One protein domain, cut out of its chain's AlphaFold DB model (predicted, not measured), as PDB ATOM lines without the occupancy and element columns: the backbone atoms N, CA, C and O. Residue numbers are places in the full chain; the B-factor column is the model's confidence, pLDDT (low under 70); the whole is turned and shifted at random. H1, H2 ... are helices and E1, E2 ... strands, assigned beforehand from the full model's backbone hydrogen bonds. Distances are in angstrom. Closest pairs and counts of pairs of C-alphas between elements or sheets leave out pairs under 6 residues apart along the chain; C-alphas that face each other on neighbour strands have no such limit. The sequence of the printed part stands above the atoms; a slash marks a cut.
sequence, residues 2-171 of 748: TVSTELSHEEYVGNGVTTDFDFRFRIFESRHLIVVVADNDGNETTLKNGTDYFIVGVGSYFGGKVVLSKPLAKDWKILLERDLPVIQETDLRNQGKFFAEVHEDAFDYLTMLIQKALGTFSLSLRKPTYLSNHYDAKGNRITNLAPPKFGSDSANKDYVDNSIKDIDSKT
ATOM      1  N   THR A   2     -58.752  21.878  -1.240       74.50
ATOM      2  CA  THR A   2     -57.866  21.242  -2.236       74.50
ATOM      3  C   THR A   2     -57.488  22.177  -3.389       74.50
ATOM      4  O   THR A   2     -58.281  23.048  -3.761       74.50
ATOM      5  N   VAL A   3     -56.348  21.945  -4.045       75.75
ATOM      6  CA  VAL A   3     -55.999  22.551  -5.345       75.75
ATOM      7  C   VAL A   3     -57.047  22.181  -6.396       75.75
ATOM      8  O   VAL A   3     -57.153  21.031  -6.809       75.75
ATOM      9  N   SER A   4     -57.819  23.171  -6.851       76.12
ATOM     10  CA  SER A   4     -58.942  22.988  -7.784       76.12
ATOM     11  C   SER A   4     -58.729  23.632  -9.161       76.12
ATOM     12  O   SER A   4     -59.675  23.742  -9.937       76.12
ATOM     13  N   THR A   5     -57.517  24.110  -9.456       79.69
ATOM     14  CA  THR A   5     -57.152  24.751 -10.730       79.69
ATOM     15  C   THR A   5     -55.932  24.073 -11.333       79.69
ATOM     16  O   THR A   5     -55.034  23.674 -10.595       79.69
ATOM     17  N   GLU A   6     -55.887  23.967 -12.660       80.44
ATOM     18  CA  GLU A   6     -54.715  23.500 -13.414       80.44
ATOM     19  C   GLU A   6     -53.680  24.614 -13.638       80.44
ATOM     20  O   GLU A   6     -52.553  24.338 -14.044       80.44
ATOM     21  N   LEU A   7     -54.044  25.872 -13.357       85.25
ATOM     22  CA  LEU A   7     -53.157  27.018 -13.535       85.25
ATOM     23  C   LEU A   7     -52.004  26.965 -12.523       85.25
ATOM     24  O   LEU A   7     -52.213  26.968 -11.307       85.25
ATOM     25  N   SER A   8     -50.779  26.963 -13.042       87.50
ATOM     26  CA  SER A   8     -49.538  27.111 -12.271       87.50
ATOM     27  C   SER A   8     -48.727  28.339 -12.681       87.50
ATOM     28  O   SER A   8     -47.750  28.667 -12.012       87.50
ATOM     29  N   HIS A   9     -49.120  28.997 -13.771       92.06
ATOM     30  CA  HIS A   9     -48.517  30.220 -14.270       92.06
ATOM     31  C   HIS A   9     -49.567  31.096 -14.964       92.06
ATOM     32  O   HIS A   9     -50.631  30.610 -15.350       92.06
ATOM     33  N   GLU A  10     -49.258  32.378 -15.112       93.75
ATOM     34  CA  GLU A  10     -50.024  33.357 -15.884       93.75
ATOM     35  C   GLU A  10     -49.049  34.267 -16.637       93.75
ATOM     36  O   GLU A  10     -48.001  34.645 -16.104       93.75
ATOM     37  N   GLU A  11     -49.415  34.645 -17.858       93.12
ATOM     38  CA  GLU A  11     -48.645  35.567 -18.689       93.12
ATOM     39  C   GLU A  11     -49.461  36.822 -18.995       93.12
ATOM     40  O   GLU A  11     -50.634  36.747 -19.366       93.12
ATOM     41  N   TYR A  12     -48.821  37.986 -18.897       95.69
ATOM     42  CA  TYR A  12     -49.417  39.269 -19.256       95.69
ATOM     43  C   TYR A  12     -48.499  40.059 -20.184       95.69
ATOM     44  O   TYR A  12     -47.282  39.875 -20.192       95.69
ATOM     45  N   VAL A  13     -49.091  40.982 -20.942       93.56
ATOM     46  CA  VAL A  13     -48.363  41.950 -21.769       93.56
ATOM     47  C   VAL A  13     -48.506  43.334 -21.143       93.56
ATOM     48  O   VAL A  13     -49.609  43.769 -20.808       93.56
ATOM     49  N   GLY A  14     -47.384  44.024 -20.974       92.69
ATOM     50  CA  GLY A  14     -47.319  45.365 -20.423       92.69
ATOM     51  C   GLY A  14     -47.924  46.398 -21.365       92.69
ATOM     52  O   GLY A  14     -47.727  46.373 -22.579       92.69
ATOM     53  N   ASN A  15     -48.650  47.353 -20.791       92.62
ATOM     54  CA  ASN A  15     -49.204  48.509 -21.499       92.62
ATOM     55  C   ASN A  15     -48.439  49.811 -21.184       92.62
ATOM     56  O   ASN A  15     -48.847  50.880 -21.635       92.62
ATOM     57  N   GLY A  16     -47.353  49.735 -20.404       90.12
ATOM     58  CA  GLY A  16     -46.575  50.887 -19.945       90.12
ATOM     59  C   GLY A  16     -47.139  51.602 -18.712       90.12
ATOM     60  O   GLY A  16     -46.537  52.578 -18.273       90.12
ATOM     61  N   VAL A  17     -48.275  51.155 -18.157       93.06
ATOM     62  CA  VAL A  17     -48.988  51.841 -17.058       93.06
ATOM     63  C   VAL A  17     -49.330  50.904 -15.894       93.06
ATOM     64  O   VAL A  17     -49.194  51.298 -14.740       93.06
ATOM     65  N   THR A  18     -49.748  49.668 -16.167       93.12
ATOM     66  CA  THR A  18     -50.161  48.698 -15.143       93.12
ATOM     67  C   THR A  18     -48.974  48.233 -14.290       93.12
ATOM     68  O   THR A  18     -47.957  47.776 -14.817       93.12
ATOM     69  N   THR A  19     -49.123  48.317 -12.967       94.69
ATOM     70  CA  THR A  19     -48.190  47.767 -11.961       94.69
ATOM     71  C   THR A  19     -48.689  46.472 -11.329       94.69
ATOM     72  O   THR A  19     -47.901  45.721 -10.765       94.69
ATOM     73  N   ASP A  20     -49.989  46.211 -11.429       95.44
ATOM     74  CA  ASP A  20     -50.687  45.188 -10.663       95.44
ATOM     75  C   ASP A  20     -51.083  44.026 -11.575       95.44
ATOM     76  O   ASP A  20     -51.910  44.193 -12.472       95.44
ATOM     77  N   PHE A  21     -50.531  42.842 -11.316       96.38
ATOM     78  CA  PHE A  21     -50.774  41.630 -12.098       96.38
ATOM     79  C   PHE A  21     -51.296  40.516 -11.194       96.38
ATOM     80  O   PHE A  21     -50.634  40.111 -10.238       96.38
ATOM     81  N   ASP A  22     -52.501  40.029 -11.477       95.31
ATOM     82  CA  ASP A  22     -53.145  39.004 -10.656       95.31
ATOM     83  C   ASP A  22     -52.631  37.604 -11.012       95.31
ATOM     84  O   ASP A  22     -52.365  37.293 -12.167       95.31
ATOM     85  N   PHE A  23     -52.520  36.714 -10.035       93.81
ATOM     86  CA  PHE A  23     -52.315  35.287 -10.269       93.81
ATOM     87  C   PHE A  23     -53.424  34.509  -9.567       93.81
ATOM     88  O   PHE A  23     -53.738  34.762  -8.406       93.81
ATOM     89  N   ARG A  24     -54.045  33.562 -10.275       92.12
ATOM     90  CA  ARG A  24     -55.267  32.856  -9.836       92.12
ATOM     91  C   ARG A  24     -54.988  31.474  -9.246       92.12
ATOM     92  O   ARG A  24     -55.820  30.570  -9.307       92.12
ATOM     93  N   PHE A  25     -53.793  31.296  -8.693       91.06
ATOM     94  CA  PHE A  25     -53.307  30.015  -8.204       91.06
ATOM     95  C   PHE A  25     -52.643  30.168  -6.827       91.06
ATOM     96  O   PHE A  25     -51.974  31.159  -6.550       91.06
ATOM     97  N   ARG A  26     -52.836  29.200  -5.922       89.69
ATOM     98  CA  ARG A  26     -52.303  29.272  -4.545       89.69
ATOM     99  C   ARG A  26     -50.772  29.181  -4.525       89.69
ATOM    100  O   ARG A  26     -50.204  28.375  -5.261       89.69
ATOM    101  N   ILE A  27     -50.132  29.951  -3.647       91.62
ATOM    102  CA  ILE A  27     -48.717  29.817  -3.258       91.62
ATOM    103  C   ILE A  27     -48.637  29.748  -1.728       91.62
ATOM    104  O   ILE A  27     -49.364  30.477  -1.054       91.62
ATOM    105  N   PHE A  28     -47.786  28.881  -1.169       89.44
ATOM    106  CA  PHE A  28     -47.667  28.742   0.295       89.44
ATOM    107  C   PHE A  28     -46.846  29.865   0.937       89.44
ATOM    108  O   PHE A  28     -47.187  30.351   2.009       89.44
ATOM    109  N   GLU A  29     -45.791  30.312   0.259       91.12
ATOM    110  CA  GLU A  29     -44.871  31.339   0.741       91.12
ATOM    111  C   GLU A  29     -44.521  32.290  -0.400       91.12
ATOM    112  O   GLU A  29     -44.583  31.914  -1.571       91.12
ATOM    113  N   SER A  30     -44.082  33.506  -0.077       90.62
ATOM    114  CA  SER A  30     -43.673  34.496  -1.081       90.62
ATOM    115  C   SER A  30     -42.516  34.021  -1.967       90.62
ATOM    116  O   SER A  30     -42.372  34.507  -3.084       90.62
ATOM    117  N   ARG A  31     -41.685  33.089  -1.473       90.81
ATOM    118  CA  ARG A  31     -40.588  32.466  -2.235       90.81
ATOM    119  C   ARG A  31     -41.064  31.453  -3.278       90.81
ATOM    120  O   ARG A  31     -40.270  31.052  -4.113       90.81
ATOM    121  N   HIS A  32     -42.329  31.033  -3.219       93.31
ATOM    122  CA  HIS A  32     -42.900  30.032  -4.125       93.31
ATOM    123  C   HIS A  32     -43.485  30.631  -5.410       93.31
ATOM    124  O   HIS A  32     -44.203  29.950  -6.142       93.31
ATOM    125  N   LEU A  33     -43.215  31.909  -5.672       94.44
ATOM    126  CA  LEU A  33     -43.586  32.595  -6.897       94.44
ATOM    127  C   LEU A  33     -42.327  33.199  -7.514       94.44
ATOM    128  O   LEU A  33     -41.612  33.951  -6.851       94.44
ATOM    129  N   ILE A  34     -42.093  32.896  -8.784       94.31
ATOM    130  CA  ILE A  34     -41.103  33.585  -9.602       94.31
ATOM    131  C   ILE A  34     -41.819  34.543 -10.544       94.31
ATOM    132  O   ILE A  34     -42.913  34.269 -11.042       94.31
ATOM    133  N   VAL A  35     -41.191  35.691 -10.761       95.50
ATOM    134  CA  VAL A  35     -41.682  36.717 -11.673       95.50
ATOM    135  C   VAL A  35     -40.582  36.978 -12.682       95.50
ATOM    136  O   VAL A  35     -39.487  37.388 -12.302       95.50
ATOM    137  N   VAL A  36     -40.857  36.717 -13.952       96.00
ATOM    138  CA  VAL A  36     -39.904  36.907 -15.049       96.00
ATOM    139  C   VAL A  36     -40.493  37.907 -16.023       96.00
ATOM    140  O   VAL A  36     -41.670  37.819 -16.353       96.00
ATOM    141  N   VAL A  37     -39.694  38.866 -16.479       96.06
ATOM    142  CA  VAL A  37     -40.079  39.777 -17.560       96.06
ATOM    143  C   VAL A  37     -39.230  39.520 -18.792       96.06
ATOM    144  O   VAL A  37     -38.053  39.196 -18.662       96.06
ATOM    145  N   ALA A  38     -39.816  39.680 -19.973       95.19
ATOM    146  CA  ALA A  38     -39.110  39.593 -21.245       95.19
ATOM    147  C   ALA A  38     -39.299  40.887 -22.041       95.19
ATOM    148  O   ALA A  38     -40.424  41.385 -22.154       95.19
ATOM    149  N   ASP A  39     -38.202  41.416 -22.583       92.44
ATOM    150  CA  ASP A  39     -38.236  42.553 -23.504       92.44
ATOM    151  C   ASP A  39     -38.681  42.142 -24.924       92.44
ATOM    152  O   ASP A  39     -38.983  40.978 -25.202       92.44
ATOM    153  N   ASN A  40     -38.727  43.110 -25.845       88.75
ATOM    154  CA  ASN A  40     -39.153  42.875 -27.231       88.75
ATOM    155  C   ASN A  40     -38.167  42.024 -28.051       88.75
ATOM    156  O   ASN A  40     -38.566  41.461 -29.071       88.75
ATOM    157  N   ASP A  41     -36.908  41.921 -27.618       84.69
ATOM    158  CA  ASP A  41     -35.880  41.097 -28.257       84.69
ATOM    159  C   ASP A  41     -35.862  39.665 -27.684       84.69
ATOM    160  O   ASP A  41     -35.127  38.801 -28.168       84.69
ATOM    161  N   GLY A  42     -36.713  39.390 -26.686       82.00
ATOM    162  CA  GLY A  42     -36.823  38.101 -26.014       82.00
ATOM    163  C   GLY A  42     -35.776  37.887 -24.922       82.00
ATOM    164  O   GLY A  42     -35.554  36.744 -24.524       82.00
ATOM    165  N   ASN A  43     -35.120  38.946 -24.435       89.19
ATOM    166  CA  ASN A  43     -34.205  38.833 -23.302       89.19
ATOM    167  C   ASN A  43     -35.007  38.761 -21.999       89.19
ATOM    168  O   ASN A  43     -35.735  39.692 -21.647       89.19
ATOM    169  N   GLU A  44     -34.854  37.656 -21.273       93.00
ATOM    170  CA  GLU A  44     -35.565  37.395 -20.022       93.00
ATOM    171  C   GLU A  44     -34.787  37.895 -18.796       93.00
ATOM    172  O   GLU A  44     -33.563  37.777 -18.712       93.00
ATOM    173  N   THR A  45     -35.498  38.444 -17.810       94.00
ATOM    174  CA  THR A  45     -34.956  38.881 -16.517       94.00
ATOM    175  C   THR A  45     -35.882  38.451 -15.380       94.00
ATOM    176  O   THR A  45     -37.049  38.835 -15.339       94.00
ATOM    177  N   THR A  46     -35.364  37.684 -14.420       95.19
ATOM    178  CA  THR A  46     -36.091  37.338 -13.188       95.19
ATOM    179  C   THR A  46     -36.067  38.510 -12.206       95.19
ATOM    180  O   THR A  46     -34.998  38.975 -11.814       95.19
ATOM    181  N   LEU A  47     -37.243  38.974 -11.786       94.94
ATOM    182  CA  LEU A  47     -37.408  40.061 -10.823       94.94
ATOM    183  C   LEU A  47     -37.254  39.566  -9.379       94.94
ATOM    184  O   LEU A  47     -37.562  38.414  -9.056       94.94
ATOM    185  N   LYS A  48     -36.831  40.456  -8.475       93.69
ATOM    186  CA  LYS A  48     -36.603  40.139  -7.062       93.69
ATOM    187  C   LYS A  48     -37.715  40.677  -6.159       93.69
ATOM    188  O   LYS A  48     -37.948  41.885  -6.070       93.69
ATOM    189  N   ASN A  49     -38.359  39.771  -5.423       92.06
ATOM    190  CA  ASN A  49     -39.373  40.122  -4.428       92.06
ATOM    191  C   ASN A  49     -38.771  40.997  -3.310       92.06
ATOM    192  O   ASN A  49     -37.673  40.723  -2.822       92.06
ATOM    193  N   GLY A  50     -39.485  42.046  -2.910       88.62
ATOM    194  CA  GLY A  50     -39.059  43.037  -1.921       88.62
ATOM    195  C   GLY A  50     -38.228  44.192  -2.491       88.62
ATOM    196  O   GLY A  50     -37.898  45.120  -1.756       88.62
ATOM    197  N   THR A  51     -37.873  44.158  -3.780       92.12
ATOM    198  CA  THR A  51     -37.160  45.250  -4.467       92.12
ATOM    199  C   THR A  51     -37.892  45.655  -5.740       92.12
ATOM    200  O   THR A  51     -38.341  46.795  -5.865       92.12
ATOM    201  N   ASP A  52     -38.068  44.710  -6.661       93.94
ATOM    202  CA  ASP A  52     -38.667  44.963  -7.972       93.94
ATOM    203  C   ASP A  52     -40.189  44.811  -7.951       93.94
ATOM    204  O   ASP A  52     -40.890  45.436  -8.746       93.94
ATOM    205  N   TYR A  53     -40.701  43.992  -7.030       95.50
ATOM    206  CA  TYR A  53     -42.127  43.784  -6.814       95.50
ATOM    207  C   TYR A  53     -42.430  43.324  -5.385       95.50
ATOM    208  O   TYR A  53     -41.542  42.861  -4.666       95.50
ATOM    209  N   PHE A  54     -43.703  43.407  -5.003       93.75
ATOM    210  CA  PHE A  54     -44.253  42.851  -3.768       93.75
ATOM    211  C   PHE A  54     -45.414  41.905  -4.077       93.75
ATOM    212  O   PHE A  54     -46.119  42.077  -5.072       93.75
ATOM    213  N   ILE A  55     -45.628  40.911  -3.213       95.19
ATOM    214  CA  ILE A  55     -46.722  39.943  -3.353       95.19
ATOM    215  C   ILE A  55     -47.794  40.218  -2.304       95.19
ATOM    216  O   ILE A  55     -47.509  40.269  -1.108       95.19
ATOM    217  N   VAL A  56     -49.040  40.316  -2.757       92.88
ATOM    218  CA  VAL A  56     -50.235  40.364  -1.913       92.88
ATOM    219  C   VAL A  56     -51.005  39.055  -2.083       92.88
ATOM    220  O   VAL A  56     -51.137  38.556  -3.195       92.88
ATOM    221  N   GLY A  57     -51.529  38.489  -0.991       90.31
ATOM    222  CA  GLY A  57     -52.351  37.268  -1.044       90.31
ATOM    223  C   GLY A  57     -51.577  35.946  -0.950       90.31
ATOM    224  O   GLY A  57     -52.069  34.916  -1.402       90.31
ATOM    225  N   VAL A  58     -50.382  35.937  -0.353       90.25
ATOM    226  CA  VAL A  58     -49.650  34.694  -0.034       90.25
ATOM    227  C   VAL A  58     -50.504  33.799   0.874       90.25
ATOM    228  O   VAL A  58     -51.140  34.285   1.806       90.25
ATOM    229  N   GLY A  59     -50.549  32.496   0.588       86.56
ATOM    230  CA  GLY A  59     -51.376  31.517   1.300       86.56
ATOM    231  C   GLY A  59     -52.844  31.464   0.854       86.56
ATOM    232  O   GLY A  59     -53.539  30.506   1.195       86.56
ATOM    233  N   SER A  60     -53.316  32.436   0.063       88.19
ATOM    234  CA  SER A  60     -54.698  32.501  -0.433       88.19
ATOM    235  C   SER A  60     -55.018  31.377  -1.417       88.19
ATOM    236  O   SER A  60     -54.287  31.138  -2.380       88.19
ATOM    237  N   TYR A  61     -56.168  30.730  -1.221       82.25
ATOM    238  CA  TYR A  61     -56.676  29.679  -2.109       82.25
ATOM    239  C   TYR A  61     -57.104  30.196  -3.487       82.25
ATOM    240  O   TYR A  61     -57.044  29.448  -4.458       82.25
ATOM    241  N   PHE A  62     -57.487  31.471  -3.587       83.75
ATOM    242  CA  PHE A  62     -57.910  32.099  -4.845       83.75
ATOM    243  C   PHE A  62     -56.757  32.801  -5.577       83.75
ATOM    244  O   PHE A  62     -56.977  33.484  -6.574       83.75
ATOM    245  N   GLY A  63     -55.529  32.624  -5.080       88.75
ATOM    246  CA  GLY A  63     -54.353  33.338  -5.549       88.75
ATOM    247  C   GLY A  63     -54.257  34.754  -4.984       88.75
ATOM    248  O   GLY A  63     -54.861  35.081  -3.957       88.75
ATOM    249  N   GLY A  64     -53.444  35.575  -5.634       93.50
ATOM    250  CA  GLY A  64     -53.034  36.881  -5.147       93.50
ATOM    251  C   GLY A  64     -52.628  37.813  -6.279       93.50
ATOM    252  O   GLY A  64     -53.059  37.660  -7.419       93.50
ATOM    253  N   LYS A  65     -51.799  38.800  -5.956       94.81
ATOM    254  CA  LYS A  65     -51.367  39.847  -6.880       94.81
ATOM    255  C   LYS A  65     -49.879  40.127  -6.720       94.81
ATOM    256  O   LYS A  65     -49.377  40.210  -5.599       94.81
ATOM    257  N   VAL A  66     -49.195  40.309  -7.843       96.50
ATOM    258  CA  VAL A  66     -47.853  40.883  -7.933       96.50
ATOM    259  C   VAL A  66     -47.985  42.375  -8.221       96.50
ATOM    260  O   VAL A  66     -48.598  42.764  -9.211       96.50
ATOM    261  N   VAL A  67     -47.419  43.204  -7.346       95.88
ATOM    262  CA  VAL A  67     -47.386  44.667  -7.478       95.88
ATOM    263  C   VAL A  67     -45.953  45.078  -7.791       95.88
ATOM    264  O   VAL A  67     -45.083  45.005  -6.923       95.88
ATOM    265  N   LEU A  68     -45.692  45.468  -9.035       95.88
ATOM    266  CA  LEU A  68     -44.380  45.929  -9.479       95.88
ATOM    267  C   LEU A  68     -44.058  47.315  -8.906       95.88
ATOM    268  O   LEU A  68     -44.910  48.200  -8.861       95.88
ATOM    269  N   SER A  69     -42.790  47.542  -8.563       92.69
ATOM    270  CA  SER A  69     -42.282  48.847  -8.115       92.69
ATOM    271  C   SER A  69     -42.280  49.905  -9.233       92.69
ATOM    272  O   SER A  69     -42.151  51.099  -8.957       92.69
ATOM    273  N   LYS A  70     -42.395  49.483 -10.501       92.62
ATOM    274  CA  LYS A  70     -42.519  50.334 -11.697       92.62
ATOM    275  C   LYS A  70     -43.497  49.690 -12.692       92.62
ATOM    276  O   LYS A  70     -43.517  48.464 -12.770       92.62
ATOM    277  N   PRO A  71     -44.264  50.474 -13.473       94.38
ATOM    278  CA  PRO A  71     -45.115  49.930 -14.530       94.38
ATOM    279  C   PRO A  71     -44.340  49.031 -15.495       94.38
ATOM    280  O   PRO A  71     -43.227  49.379 -15.900       94.38
ATOM    281  N   LEU A  72     -44.934  47.903 -15.895       94.81
ATOM    282  CA  LEU A  72     -44.339  47.052 -16.925       94.81
ATOM    283  C   LEU A  72     -44.358  47.798 -18.261       94.81
ATOM    284  O   LEU A  72     -45.417  48.257 -18.701       94.81
ATOM    285  N   ALA A  73     -43.190  47.930 -18.896       94.62
ATOM    286  CA  ALA A  73     -43.037  48.648 -20.156       94.62
ATOM    287  C   ALA A  73     -43.978  48.102 -21.244       94.62
ATOM    288  O   ALA A  73     -44.383  46.939 -21.221       94.62
ATOM    289  N   LYS A  74     -44.352  48.960 -22.198       94.31
ATOM    290  CA  LYS A  74     -45.252  48.570 -23.284       94.31
ATOM    291  C   LYS A  74     -44.636  47.427 -24.104       94.31
ATOM    292  O   LYS A  74     -43.457  47.490 -24.439       94.31
ATOM    293  N   ASP A  75     -45.455  46.424 -24.416       91.69
ATOM    294  CA  ASP A  75     -45.135  45.228 -25.212       91.69
ATOM    295  C   ASP A  75     -44.165  44.229 -24.544       91.69
ATOM    296  O   ASP A  75     -44.019  43.106 -25.026       91.69
ATOM    297  N   TRP A  76     -43.604  44.565 -23.375       95.81
ATOM    298  CA  TRP A  76     -42.871  43.601 -22.551       95.81
ATOM    299  C   TRP A  76     -43.825  42.556 -21.984       95.81
ATOM    300  O   TRP A  76     -44.967  42.864 -21.636       95.81
ATOM    301  N   LYS A  77     -43.353  41.321 -21.841       95.50
ATOM    302  CA  LYS A  77     -44.130  40.244 -21.218       95.50
ATOM    303  C   LYS A  77     -43.740  40.078 -19.762       95.50
ATOM    304  O   LYS A  77     -42.590  40.311 -19.406       95.50
ATOM    305  N   ILE A  78     -44.685  39.651 -18.935       96.38
ATOM    306  CA  ILE A  78     -44.439  39.208 -17.563       96.38
ATOM    307  C   ILE A  78     -45.048  37.826 -17.363       96.38
ATOM    308  O   ILE A  78     -46.220  37.612 -17.663       96.38
ATOM    309  N   LEU A  79     -44.238  36.907 -16.855       95.44
ATOM    310  CA  LEU A  79     -44.609  35.571 -16.422       95.44
ATOM    311  C   LEU A  79     -44.654  35.561 -14.897       95.44
ATOM    312  O   LEU A  79     -43.665  35.890 -14.237       95.44
ATOM    313  N   LEU A  80     -45.799  35.173 -14.348       96.00
ATOM    314  CA  LEU A  80     -45.963  34.845 -12.938       96.00
ATOM    315  C   LEU A  80     -46.067  33.329 -12.846       96.00
ATOM    316  O   LEU A  80     -47.070  32.772 -13.281       96.00
ATOM    317  N   GLU A  81     -45.067  32.654 -12.294       94.06
ATOM    318  CA  GLU A  81     -45.035  31.190 -12.246       94.06
ATOM    319  C   GLU A  81     -44.823  30.686 -10.818       94.06
ATOM    320  O   GLU A  81     -44.017  31.215 -10.050       94.06
ATOM    321  N   ARG A  82     -45.567  29.642 -10.450       92.94
ATOM    322  CA  ARG A  82     -45.368  28.930  -9.193       92.94
ATOM    323  C   ARG A  82     -44.078  28.112  -9.254       92.94
ATOM    324  O   ARG A  82     -43.995  27.135  -9.995       92.94
ATOM    325  N   ASP A  83     -43.145  28.415  -8.362       92.00
ATOM    326  CA  ASP A  83     -41.901  27.666  -8.204       92.00
ATOM    327  C   ASP A  83     -41.821  27.026  -6.814       92.00
ATOM    328  O   ASP A  83     -41.401  27.642  -5.835       92.00
ATOM    329  N   LEU A  84     -42.262  25.771  -6.711       90.75
ATOM    330  CA  LEU A  84     -42.127  24.996  -5.477       90.75
ATOM    331  C   LEU A  84     -40.807  24.212  -5.453       90.75
ATOM    332  O   LEU A  84     -40.462  23.570  -6.460       90.75
ATOM    333  N   PRO A  85     -40.099  24.194  -4.310       90.75
ATOM    334  CA  PRO A  85     -39.028  23.242  -4.051       90.75
ATOM    335  C   PRO A  85     -39.506  21.792  -4.207       90.75
ATOM    336  O   PRO A  85     -40.578  21.424  -3.748       90.75
ATOM    337  N   VAL A  86     -38.709  20.924  -4.832       90.56
ATOM    338  CA  VAL A  86     -39.080  19.508  -5.026       90.56
ATOM    339  C   VAL A  86     -38.691  18.685  -3.790       90.56
ATOM    340  O   VAL A  86     -37.840  17.801  -3.856       90.56
ATOM    341  N   ILE A  87     -39.272  19.022  -2.639       88.62
ATOM    342  CA  ILE A  87     -39.071  18.335  -1.355       88.62
ATOM    343  C   ILE A  87     -40.411  18.135  -0.650       88.62
ATOM    344  O   ILE A  87     -41.336  18.921  -0.820       88.62
ATOM    345  N   GLN A  88     -40.517  17.094   0.173       85.75
ATOM    346  CA  GLN A  88     -41.654  16.938   1.074       85.75
ATOM    347  C   GLN A  88     -41.331  17.640   2.398       85.75
ATOM    348  O   GLN A  88     -40.546  17.131   3.191       85.75
ATOM    349  N   GLU A  89     -41.924  18.810   2.637       83.50
ATOM    350  CA  GLU A  89     -41.681  19.582   3.869       83.50
ATOM    351  C   GLU A  89     -42.453  19.026   5.083       83.50
ATOM    352  O   GLU A  89     -42.078  19.269   6.229       83.50
ATOM    353  N   THR A  90     -43.523  18.259   4.846       86.38
ATOM    354  CA  THR A  90     -44.395  17.727   5.904       86.38
ATOM    355  C   THR A  90     -44.027  16.289   6.277       86.38
ATOM    356  O   THR A  90     -44.199  15.370   5.474       86.38
ATOM    357  N   ASP A  91     -43.586  16.092   7.521       87.06
ATOM    358  CA  ASP A  91     -43.377  14.780   8.147       87.06
ATOM    359  C   ASP A  91     -44.623  14.348   8.947       87.06
ATOM    360  O   ASP A  91     -45.038  15.023   9.897       87.06
ATOM    361  N   LEU A  92     -45.238  13.225   8.564       86.19
ATOM    362  CA  LEU A  92     -46.446  12.697   9.206       86.19
ATOM    363  C   LEU A  92     -46.068  11.724  10.332       86.19
ATOM    364  O   LEU A  92     -45.589  10.616  10.096       86.19
ATOM    365  N   ARG A  93     -46.324  12.117  11.585       83.31
ATOM    366  CA  ARG A  93     -45.981  11.311  12.769       83.31
ATOM    367  C   ARG A  93     -46.966  10.168  13.007       83.31
ATOM    368  O   ARG A  93     -48.182  10.361  12.972       83.31
ATOM    369  N   ASN A  94     -46.442   9.000  13.382       79.81
ATOM    370  CA  ASN A  94     -47.263   7.865  13.800       79.81
ATOM    371  C   ASN A  94     -47.960   8.148  15.153       79.81
ATOM    372  O   ASN A  94     -47.334   8.676  16.070       79.81
ATOM    373  N   GLN A  95     -49.246   7.790  15.273       77.06
ATOM    374  CA  GLN A  95     -50.100   7.948  16.472       77.06
ATOM    375  C   GLN A  95     -50.360   9.393  16.962       77.06
ATOM    376  O   GLN A  95     -50.781   9.602  18.101       77.06
ATOM    377  N   GLY A  96     -50.153  10.406  16.113       73.00
ATOM    378  CA  GLY A  96     -50.576  11.784  16.390       73.00
ATOM    379  C   GLY A  96     -52.087  12.003  16.217       73.00
ATOM    380  O   GLY A  96     -52.782  11.193  15.605       73.00
ATOM    381  N   LYS A  97     -52.614  13.127  16.725       81.50
ATOM    382  CA  LYS A  97     -53.977  13.571  16.376       81.50
ATOM    383  C   LYS A  97     -54.052  13.824  14.865       81.50
ATOM    384  O   LYS A  97     -53.156  14.451  14.308       81.50
ATOM    385  N   PHE A  98     -55.122  13.364  14.222       84.81
ATOM    386  CA  PHE A  98     -55.362  13.635  12.808       84.81
ATOM    387  C   PHE A  98     -55.761  15.103  12.617       84.81
ATOM    388  O   PHE A  98     -56.838  15.516  13.044       84.81
ATOM    389  N   PHE A  99     -54.881  15.881  11.987       85.12
ATOM    390  CA  PHE A  99     -55.163  17.238  11.525       85.12
ATOM    391  C   PHE A  99     -55.338  17.183  10.007       85.12
ATOM    392  O   PHE A  99     -54.364  16.952   9.286       85.12
ATOM    393  N   ALA A 100     -56.579  17.327   9.532       84.25
ATOM    394  CA  ALA A 100     -56.909  17.195   8.113       84.25
ATOM    395  C   ALA A 100     -56.129  18.209   7.262       84.25
ATOM    396  O   ALA A 100     -55.570  17.848   6.237       84.25
ATOM    397  N   GLU A 101     -55.985  19.438   7.748       84.31
ATOM    398  CA  GLU A 101     -55.279  20.530   7.077       84.31
ATOM    399  C   GLU A 101     -53.812  20.194   6.775       84.31
ATOM    400  O   GLU A 101     -53.332  20.519   5.697       84.31
ATOM    401  N   VAL A 102     -53.119  19.481   7.672       84.94
ATOM    402  CA  VAL A 102     -51.719  19.064   7.457       84.94
ATOM    403  C   VAL A 102     -51.605  18.055   6.311       84.94
ATOM    404  O   VAL A 102     -50.643  18.084   5.551       84.94
ATOM    405  N   HIS A 103     -52.587  17.161   6.176       87.50
ATOM    406  CA  HIS A 103     -52.609  16.174   5.096       87.50
ATOM    407  C   HIS A 103     -52.984  16.829   3.766       87.50
ATOM    408  O   HIS A 103     -52.336  16.579   2.754       87.50
ATOM    409  N   GLU A 104     -53.989  17.702   3.783       88.19
ATOM    410  CA  GLU A 104     -54.429  18.449   2.607       88.19
ATOM    411  C   GLU A 104     -53.329  19.367   2.066       88.19
ATOM    412  O   GLU A 104     -53.054  19.322   0.873       88.19
ATOM    413  N   ASP A 105     -52.625  20.128   2.915       86.31
ATOM    414  CA  ASP A 105     -51.512  20.973   2.461       86.31
ATOM    415  C   ASP A 105     -50.370  20.127   1.856       86.31
ATOM    416  O   ASP A 105     -49.773  20.529   0.856       86.31
ATOM    417  N   ALA A 106     -50.104  18.927   2.390       88.00
ATOM    418  CA  ALA A 106     -49.115  18.005   1.826       88.00
ATOM    419  C   ALA A 106     -49.544  17.428   0.461       88.00
ATOM    420  O   ALA A 106     -48.724  17.338  -0.459       88.00
ATOM    421  N   PHE A 107     -50.818  17.056   0.296       90.62
ATOM    422  CA  PHE A 107     -51.354  16.572  -0.982       90.62
ATOM    423  C   PHE A 107     -51.452  17.684  -2.031       90.62
ATOM    424  O   PHE A 107     -51.118  17.461  -3.197       90.62
ATOM    425  N   ASP A 108     -51.839  18.890  -1.624       88.62
ATOM    426  CA  ASP A 108     -51.839  20.080  -2.468       88.62
ATOM    427  C   ASP A 108     -50.429  20.389  -2.971       88.62
ATOM    428  O   ASP A 108     -50.238  20.600  -4.169       88.62
ATOM    429  N   TYR A 109     -49.429  20.353  -2.085       90.31
ATOM    430  CA  TYR A 109     -48.029  20.554  -2.456       90.31
ATOM    431  C   TYR A 109     -47.583  19.554  -3.529       90.31
ATOM    432  O   TYR A 109     -47.001  19.947  -4.542       90.31
ATOM    433  N   LEU A 110     -47.912  18.268  -3.360       90.94
ATOM    434  CA  LEU A 110     -47.582  17.232  -4.338       90.94
ATOM    435  C   LEU A 110     -48.302  17.446  -5.680       90.94
ATOM    436  O   LEU A 110     -47.671  17.358  -6.734       90.94
ATOM    437  N   THR A 111     -49.596  17.777  -5.663       91.12
ATOM    438  CA  THR A 111     -50.354  18.111  -6.879       91.12
ATOM    439  C   THR A 111     -49.740  19.310  -7.607       91.12
ATOM    440  O   THR A 111     -49.578  19.283  -8.829       91.12
ATOM    441  N   MET A 112     -49.326  20.348  -6.877       91.62
ATOM    442  CA  MET A 112     -48.667  21.515  -7.462       91.62
ATOM    443  C   MET A 112     -47.288  21.176  -8.056       91.62
ATOM    444  O   MET A 112     -46.931  21.725  -9.100       91.62
ATOM    445  N   LEU A 113     -46.525  20.254  -7.455       91.44
ATOM    446  CA  LEU A 113     -45.282  19.746  -8.052       91.44
ATOM    447  C   LEU A 113     -45.536  18.993  -9.367       91.44
ATOM    448  O   LEU A 113     -44.762  19.141 -10.314       91.44
ATOM    449  N   ILE A 114     -46.630  18.231  -9.462       90.69
ATOM    450  CA  ILE A 114     -47.031  17.560 -10.709       90.69
ATOM    451  C   ILE A 114     -47.386  18.593 -11.787       90.69
ATOM    452  O   ILE A 114     -46.934  18.463 -12.925       90.69
ATOM    453  N   GLN A 115     -48.130  19.647 -11.440       90.69
ATOM    454  CA  GLN A 115     -48.439  20.743 -12.368       90.69
ATOM    455  C   GLN A 115     -47.168  21.421 -12.890       90.69
ATOM    456  O   GLN A 115     -47.034  21.620 -14.097       90.69
ATOM    457  N   LYS A 116     -46.200  21.695 -12.002       89.44
ATOM    458  CA  LYS A 116     -44.881  22.227 -12.376       89.44
ATOM    459  C   LYS A 116     -44.175  21.311 -13.381       89.44
ATOM    460  O   LYS A 116     -43.731  21.779 -14.426       89.44
ATOM    461  N   ALA A 117     -44.128  20.004 -13.114       89.50
ATOM    462  CA  ALA A 117     -43.495  19.035 -14.010       89.50
ATOM    463  C   ALA A 117     -44.161  18.991 -15.400       89.50
ATOM    464  O   ALA A 117     -43.471  18.998 -16.421       89.50
ATOM    465  N   LEU A 118     -45.499  18.991 -15.457       88.31
ATOM    466  CA  LEU A 118     -46.246  19.047 -16.719       88.31
ATOM    467  C   LEU A 118     -46.002  20.363 -17.477       88.31
ATOM    468  O   LEU A 118     -45.864  20.337 -18.703       88.31
ATOM    469  N   GLY A 119     -45.879  21.483 -16.758       86.56
ATOM    470  CA  GLY A 119     -45.474  22.776 -17.308       86.56
ATOM    471  C   GLY A 119     -44.091  22.717 -17.957       86.56
ATOM    472  O   GLY A 119     -43.953  23.035 -19.137       86.56
ATOM    473  N   THR A 120     -43.079  22.189 -17.262       85.62
ATOM    474  CA  THR A 120     -41.724  22.027 -17.820       85.62
ATOM    475  C   THR A 120     -41.696  21.106 -19.047       85.62
ATOM    476  O   THR A 120     -41.043  21.415 -20.047       85.62
ATOM    477  N   PHE A 121     -42.448  19.997 -19.044       86.12
ATOM    478  CA  PHE A 121     -42.558  19.130 -20.227       86.12
ATOM    479  C   PHE A 121     -43.210  19.829 -21.422       86.12
ATOM    480  O   PHE A 121     -42.972  19.438 -22.569       86.12
ATOM    481  N   SER A 122     -44.011  20.869 -21.185       83.62
ATOM    482  CA  SER A 122     -44.624  21.631 -22.265       83.62
ATOM    483  C   SER A 122     -43.610  22.431 -23.094       83.62
ATOM    484  O   SER A 122     -43.845  22.595 -24.296       83.62
ATOM    485  N   LEU A 123     -42.479  22.807 -22.479       86.06
ATOM    486  CA  LEU A 123     -41.354  23.557 -23.059       86.06
ATOM    487  C   LEU A 123     -40.304  22.661 -23.744       86.06
ATOM    488  O   LEU A 123     -39.405  23.150 -24.423       86.06
ATOM    489  N   SER A 124     -40.393  21.341 -23.567       88.06
ATOM    490  CA  SER A 124     -39.435  20.389 -24.138       88.06
ATOM    491  C   SER A 124     -39.712  20.110 -25.618       88.06
ATOM    492  O   SER A 124     -40.866  20.047 -26.051       88.06
ATOM    493  N   LEU A 125     -38.653  19.845 -26.392       88.62
ATOM    494  CA  LEU A 125     -38.782  19.347 -27.760       88.62
ATOM    495  C   LEU A 125     -39.377  17.929 -27.718       88.62
ATOM    496  O   LEU A 125     -38.737  16.987 -27.254       88.62
ATOM    497  N   ARG A 126     -40.621  17.777 -28.181       88.69
ATOM    498  CA  ARG A 126     -41.383  16.526 -28.058       88.69
ATOM    499  C   ARG A 126     -42.058  16.122 -29.357       88.69
ATOM    500  O   ARG A 126     -42.274  16.924 -30.264       88.69
ATOM    501  N   LYS A 127     -42.414  14.845 -29.413       91.69
ATOM    502  CA  LYS A 127     -43.300  14.317 -30.443       91.69
ATOM    503  C   LYS A 127     -44.713  14.877 -30.221       91.69
ATOM    504  O   LYS A 127     -45.185  14.812 -29.084       91.69
ATOM    505  N   PRO A 128     -45.408  15.370 -31.262       88.12
ATOM    506  CA  PRO A 128     -46.794  15.824 -31.131       88.12
ATOM    507  C   PRO A 128     -47.746  14.736 -30.617       88.12
ATOM    508  O   PRO A 128     -48.627  15.009 -29.810       88.12
ATOM    509  N   THR A 129     -47.555  13.494 -31.070       88.88
ATOM    510  CA  THR A 129     -48.324  12.319 -30.639       88.88
ATOM    511  C   THR A 129     -47.412  11.097 -30.521       88.88
ATOM    512  O   THR A 129     -46.287  11.094 -31.034       88.88
ATOM    513  N   TYR A 130     -47.907  10.010 -29.920       89.62
ATOM    514  CA  TYR A 130     -47.186   8.732 -29.887       89.62
ATOM    515  C   TYR A 130     -46.843   8.198 -31.292       89.62
ATOM    516  O   TYR A 130     -45.794   7.573 -31.458       89.62
ATOM    517  N   LEU A 131     -47.670   8.513 -32.299       92.00
ATOM    518  CA  LEU A 131     -47.523   8.061 -33.688       92.00
ATOM    519  C   LEU A 131     -46.574   8.917 -34.536       92.00
ATOM    520  O   LEU A 131     -46.129   8.460 -35.586       92.00
ATOM    521  N   SER A 132     -46.249  10.144 -34.115       91.06
ATOM    522  CA  SER A 132     -45.328  11.003 -34.871       91.06
ATOM    523  C   SER A 132     -43.954  10.326 -35.007       91.06
ATOM    524  O   SER A 132     -43.549   9.559 -34.143       91.06
ATOM    525  N   ASN A 133     -43.199  10.593 -36.064       90.38
ATOM    526  CA  ASN A 133     -41.813  10.119 -36.226       90.38
ATOM    527  C   ASN A 133     -40.796  11.273 -36.209       90.38
ATOM    528  O   ASN A 133     -39.638  11.089 -36.565       90.38
ATOM    529  N   HIS A 134     -41.240  12.455 -35.787       88.00
ATOM    530  CA  HIS A 134     -40.448  13.670 -35.691       88.00
ATOM    531  C   HIS A 134     -40.716  14.370 -34.362       88.00
ATOM    532  O   HIS A 134     -41.751  14.161 -33.716       88.00
ATOM    533  N   TYR A 135     -39.774  15.224 -33.988       91.06
ATOM    534  CA  TYR A 135     -39.960  16.211 -32.944       91.06
ATOM    535  C   TYR A 135     -40.450  17.519 -33.566       91.06
ATOM    536  O   TYR A 135     -39.932  17.932 -34.602       91.06
ATOM    537  N   ASP A 136     -41.439  18.162 -32.948       87.44
ATOM    538  CA  ASP A 136     -41.978  19.439 -33.421       87.44
ATOM    539  C   ASP A 136     -41.454  20.587 -32.553       87.44
ATOM    540  O   ASP A 136     -41.773  20.684 -31.366       87.44
ATOM    541  N   ALA A 137     -40.642  21.458 -33.154       89.38
ATOM    542  CA  ALA A 137     -40.123  22.659 -32.503       89.38
ATOM    543  C   ALA A 137     -41.148  23.810 -32.464       89.38
ATOM    544  O   ALA A 137     -40.870  24.849 -31.871       89.38
ATOM    545  N   LYS A 138     -42.325  23.654 -33.089       86.62
ATOM    546  CA  LYS A 138     -43.415  24.643 -33.158       86.62
ATOM    547  C   LYS A 138     -42.984  26.005 -33.711       86.62
ATOM    548  O   LYS A 138     -43.458  27.045 -33.268       86.62
ATOM    549  N   GLY A 139     -42.051  25.992 -34.663       84.56
ATOM    550  CA  GLY A 139     -41.460  27.203 -35.243       84.56
ATOM    551  C   GLY A 139     -40.407  27.891 -34.365       84.56
ATOM    552  O   GLY A 139     -39.845  28.897 -34.792       84.56
ATOM    553  N   ASN A 140     -40.092  27.356 -33.180       86.56
ATOM    554  CA  ASN A 140     -39.020  27.880 -32.337       86.56
ATOM    555  C   ASN A 140     -37.639  27.517 -32.896       86.56
ATOM    556  O   ASN A 140     -37.441  26.474 -33.525       86.56
ATOM    557  N   ARG A 141     -36.655  28.380 -32.631       88.19
ATOM    558  CA  ARG A 141     -35.256  28.128 -32.991       88.19
ATOM    559  C   ARG A 141     -34.650  27.042 -32.104       88.19
ATOM    560  O   ARG A 141     -34.848  27.045 -30.895       88.19
ATOM    561  N   ILE A 142     -33.822  26.187 -32.704       89.31
ATOM    562  CA  ILE A 142     -32.932  25.271 -31.981       89.31
ATOM    563  C   ILE A 142     -31.542  25.911 -31.950       89.31
ATOM    564  O   ILE A 142     -30.880  26.032 -32.982       89.31
ATOM    565  N   THR A 143     -31.114  26.375 -30.781       87.38
ATOM    566  CA  THR A 143     -29.810  27.023 -30.580       87.38
ATOM    567  C   THR A 143     -28.814  26.073 -29.916       87.38
ATOM    568  O   THR A 143     -29.213  25.115 -29.261       87.38
ATOM    569  N   ASN A 144     -27.511  26.347 -30.067       87.25
ATOM    570  CA  ASN A 144     -26.412  25.552 -29.492       87.25
ATOM    571  C   ASN A 144     -26.331  24.094 -30.000       87.25
ATOM    572  O   ASN A 144     -25.901  23.197 -29.278       87.25
ATOM    573  N   LEU A 145     -26.717  23.856 -31.260       91.81
ATOM    574  CA  LEU A 145     -26.574  22.557 -31.924       91.81
ATOM    575  C   LEU A 145     -25.111  22.317 -32.349       91.81
ATOM    576  O   LEU A 145     -24.550  23.076 -33.146       91.81
ATOM    577  N   ALA A 146     -24.497  21.249 -31.839       92.69
ATOM    578  CA  ALA A 146     -23.140  20.846 -32.213       92.69
ATOM    579  C   ALA A 146     -23.047  20.407 -33.694       92.69
ATOM    580  O   ALA A 146     -24.064  20.035 -34.284       92.69
ATOM    581  N   PRO A 147     -21.848  20.419 -34.310       91.19
ATOM    582  CA  PRO A 147     -21.661  19.880 -35.656       91.19
ATOM    583  C   PRO A 147     -22.054  18.391 -35.749       91.19
ATOM    584  O   PRO A 147     -21.827  17.650 -34.784       91.19
ATOM    585  N   PRO A 148     -22.597  17.936 -36.895       93.19
ATOM    586  CA  PRO A 148     -23.005  16.545 -37.084       93.19
ATOM    587  C   PRO A 148     -21.790  15.601 -37.077       93.19
ATOM    588  O   PRO A 148     -20.734  15.938 -37.613       93.19
ATOM    589  N   LYS A 149     -21.932  14.408 -36.484       91.88
ATOM    590  CA  LYS A 149     -20.900  13.349 -36.466       91.88
ATOM    591  C   LYS A 149     -21.247  12.186 -37.389       91.88
ATOM    592  O   LYS A 149     -20.354  11.600 -37.994       91.88
ATOM    593  N   PHE A 150     -22.528  11.852 -37.490       89.19
ATOM    594  CA  PHE A 150     -23.043  10.775 -38.331       89.19
ATOM    595  C   PHE A 150     -23.974  11.330 -39.413       89.19
ATOM    596  O   PHE A 150     -24.543  12.408 -39.269       89.19
ATOM    597  N   GLY A 151     -24.160  10.580 -40.503       85.62
ATOM    598  CA  GLY A 151     -24.930  11.041 -41.669       85.62
ATOM    599  C   GLY A 151     -26.423  11.299 -41.421       85.62
ATOM    600  O   GLY A 151     -27.083  11.886 -42.270       85.62
ATOM    601  N   SER A 152     -26.960  10.868 -40.277       87.44
ATOM    602  CA  SER A 152     -28.343  11.109 -39.851       87.44
ATOM    603  C   SER A 152     -28.493  12.266 -38.857       87.44
ATOM    604  O   SER A 152     -29.610  12.554 -38.429       87.44
ATOM    605  N   ASP A 153     -27.392  12.899 -38.448       92.62
ATOM    606  CA  ASP A 153     -27.426  14.011 -37.502       92.62
ATOM    607  C   ASP A 153     -27.936  15.288 -38.189       92.62
ATOM    608  O   ASP A 153     -27.733  15.512 -39.383       92.62
ATOM    609  N   SER A 154     -28.581  16.169 -37.425       89.88
ATOM    610  CA  SER A 154     -28.942  17.501 -37.923       89.88
ATOM    611  C   SER A 154     -27.690  18.366 -38.100       89.88
ATOM    612  O   SER A 154     -26.840  18.418 -37.213       89.88
ATOM    613  N   ALA A 155     -27.585  19.072 -39.226       91.62
ATOM    614  CA  ALA A 155     -26.448  19.942 -39.513       91.62
ATOM    615  C   ALA A 155     -26.695  21.377 -39.022       91.62
ATOM    616  O   ALA A 155     -27.746  21.963 -39.290       91.62
ATOM    617  N   ASN A 156     -25.707  21.964 -38.341       92.00
ATOM    618  CA  ASN A 156     -25.712  23.396 -38.053       92.00
ATOM    619  C   ASN A 156     -25.223  24.203 -39.274       92.00
ATOM    620  O   ASN A 156     -24.594  23.665 -40.188       92.00
ATOM    621  N   LYS A 157     -25.531  25.504 -39.301       88.75
ATOM    622  CA  LYS A 157     -25.223  26.374 -40.446       88.75
ATOM    623  C   LYS A 157     -23.722  26.440 -40.755       88.75
ATOM    624  O   LYS A 157     -23.345  26.358 -41.922       88.75
ATOM    625  N   ASP A 158     -22.882  26.528 -39.727       89.19
ATOM    626  CA  ASP A 158     -21.427  26.643 -39.882       89.19
ATOM    627  C   ASP A 158     -20.816  25.421 -40.579       89.19
ATOM    628  O   ASP A 158     -19.942  25.564 -41.434       89.19
ATOM    629  N   TYR A 159     -21.285  24.213 -40.251       90.00
ATOM    630  CA  TYR A 159     -20.839  22.987 -40.912       90.00
ATOM    631  C   TYR A 159     -21.159  23.006 -42.416       90.00
ATOM    632  O   TYR A 159     -20.302  22.668 -43.238       90.00
ATOM    633  N   VAL A 160     -22.367  23.445 -42.784       87.31
ATOM    634  CA  VAL A 160     -22.816  23.516 -44.185       87.31
ATOM    635  C   VAL A 160     -22.011  24.555 -44.970       87.31
ATOM    636  O   VAL A 160     -21.473  24.237 -46.029       87.31
ATOM    637  N   ASP A 161     -21.864  25.769 -44.437       86.69
ATOM    638  CA  ASP A 161     -21.152  26.856 -45.116       86.69
ATOM    639  C   ASP A 161     -19.662  26.522 -45.335       86.69
ATOM    640  O   ASP A 161     -19.105  26.807 -46.400       86.69
ATOM    641  N   ASN A 162     -19.007  25.889 -44.354       80.88
ATOM    642  CA  ASN A 162     -17.603  25.486 -44.473       80.88
ATOM    643  C   ASN A 162     -17.400  24.339 -45.471       80.88
ATOM    644  O   ASN A 162     -16.425  24.355 -46.222       80.88
ATOM    645  N   SER A 163     -18.336  23.389 -45.534       79.44
ATOM    646  CA  SER A 163     -18.284  22.286 -46.503       79.44
ATOM    647  C   SER A 163     -18.384  22.780 -47.953       79.44
ATOM    648  O   SER A 163     -17.761  22.209 -48.846       79.44
ATOM    649  N   ILE A 164     -19.117  23.871 -48.194       78.62
ATOM    650  CA  ILE A 164     -19.286  24.462 -49.531       78.62
ATOM    651  C   ILE A 164     -18.043  25.264 -49.957       78.62
ATOM    652  O   ILE A 164     -17.609  25.162 -51.104       78.62
ATOM    653  N   LYS A 165     -17.420  26.026 -49.046       70.25
ATOM    654  CA  LYS A 165     -16.239  26.858 -49.362       70.25
ATOM    655  C   LYS A 165     -15.037  26.056 -49.875       70.25
ATOM    656  O   LYS A 165     -14.320  26.538 -50.754       70.25
ATOM    657  N   ASP A 166     -14.807  24.852 -49.354       59.16
ATOM    658  CA  ASP A 166     -13.638  24.050 -49.740       59.16
ATOM    659  C   ASP A 166     -13.772  23.455 -51.157       59.16
ATOM    660  O   ASP A 166     -12.794  23.412 -51.907       59.16
ATOM    661  N   ILE A 167     -14.997  23.095 -51.563       64.69
ATOM    662  CA  ILE A 167     -15.337  22.633 -52.924       64.69
ATOM    663  C   ILE A 167     -15.137  23.760 -53.945       64.69
ATOM    664  O   ILE A 167     -14.614  23.557 -55.043       64.69
ATOM    665  N   ASP A 168     -15.507  24.973 -53.555       65.38
ATOM    666  CA  ASP A 168     -15.489  26.144 -54.414       65.38
ATOM    667  C   ASP A 168     -14.062  26.635 -54.746       65.38
ATOM    668  O   ASP A 168     -13.817  27.174 -55.827       65.38
ATOM    669  N   SER A 169     -13.086  26.413 -53.869       52.19
ATOM    670  CA  SER A 169     -11.710  26.909 -54.052       52.19
ATOM    671  C   SER A 169     -10.841  26.127 -55.060       52.19
ATOM    672  O   SER A 169      -9.722  26.550 -55.345       52.19
ATOM    673  N   LYS A 170     -11.326  25.000 -55.614       56.47
ATOM    674  CA  LYS A 170     -10.507  24.022 -56.375       56.47
ATOM    675  C   LYS A 170     -10.999  23.712 -57.802       56.47
ATOM    676  O   LYS A 170     -10.557  22.725 -58.386       56.47
ATOM    677  N   THR A 171     -11.905  24.502 -58.386       65.06
ATOM    678  CA  THR A 171     -12.570  24.157 -59.664       65.06
ATOM    679  C   THR A 171     -12.393  25.209 -60.765       65.06
ATOM    680  O   THR A 171     -12.444  26.412 -60.514       65.06
TER     681      THR A 171
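Overview. This is residues 2 to 171 of the 748 residues of an uncharacterized protein of Proteus vulgaris (UniProt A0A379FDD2). Two small sheets lie face to face as a sandwich, E1, E7, E3 and E4 in one and E2, E6 and E5 in the other, their strands crossed at 41 degrees; the long helix H1 runs past the larger sheet and only grazes it. From H1 a long stretch with no named element, residues 123 to 156, leads away from the sandwich to H2, whose residues 161 to 168 stick out with the tail to residue 171. The printed part has 170 residues with seven named strands followed by two named helices, along the chain E1 to E7, H1, H2; both sheets are antiparallel. The class is mixed, helices and strands, with 68 residues, under half, in named elements. The whole is only just loose, close to extended, with a radius of gyration of the C-alphas of 22.9 A, and only just elongated, spanning 85 by 47 by 26 A.

Along the chain. The larger sheet holds E1, residues 9 to 13, from C-alpha 9 at (-48.517, 30.220, -14.270); E7, residues 77 to 82, 16.6 A long; E3, residues 33 to 38, also 16.6 A; and E4, residues 44 to 46. The smaller sheet holds E2, residues 20 to 23, E6, residues 64 to 68, and E5, residues 53 to 56. H1, residues 100 to 122, is 33.1 A long from C-alpha 100 at (-56.909, 17.195, 8.113). H2, residues 157 to 168, is 17.0 A long and ends at C-alpha 168, (-15.489, 26.144, -54.414).

Arrangement. The larger sheet runs E1, E7, E3, E4. Within hydrogen-bond range are N 10 and O 80 across E1 and E7, at 2.9 A, N 36 and O 79 across E7 and E3, at 2.9 A, and N 45 and O 37 across the hairpin E3 and E4, at 2.8 A. In the smaller sheet, E2, E6, E5, N 23 and O 64 are 2.8 A apart, and N 65 and O 56 of the hairpin E5 and E6 are 2.8 A apart. The parts of the two sheets that face each other are 10.2 A centre to centre, their best planes 20 degrees apart. H1 only grazes the larger sheet, with its residues 112 to 119; the closest C-alphas of E7 and H1, those of Arg 82 and Lys 116, are 7.4 A apart. H1 and H2 are apart. In H1 each O i to N i+4 pair is within hydrogen-bond range, in H2 6 of 8.

Size, cuts and confidence. The two C-alphas farthest apart, those of Lys 97 and Thr 171, are 87.2 A from each other. Residues 93 to 100 also stand free. The links E7 to H1, 17 residues, and H1 to H2, 34 residues, are long. The printed part has no cut. Its mean pLDDT is 88.5, and residues 166 to 171 are under 70.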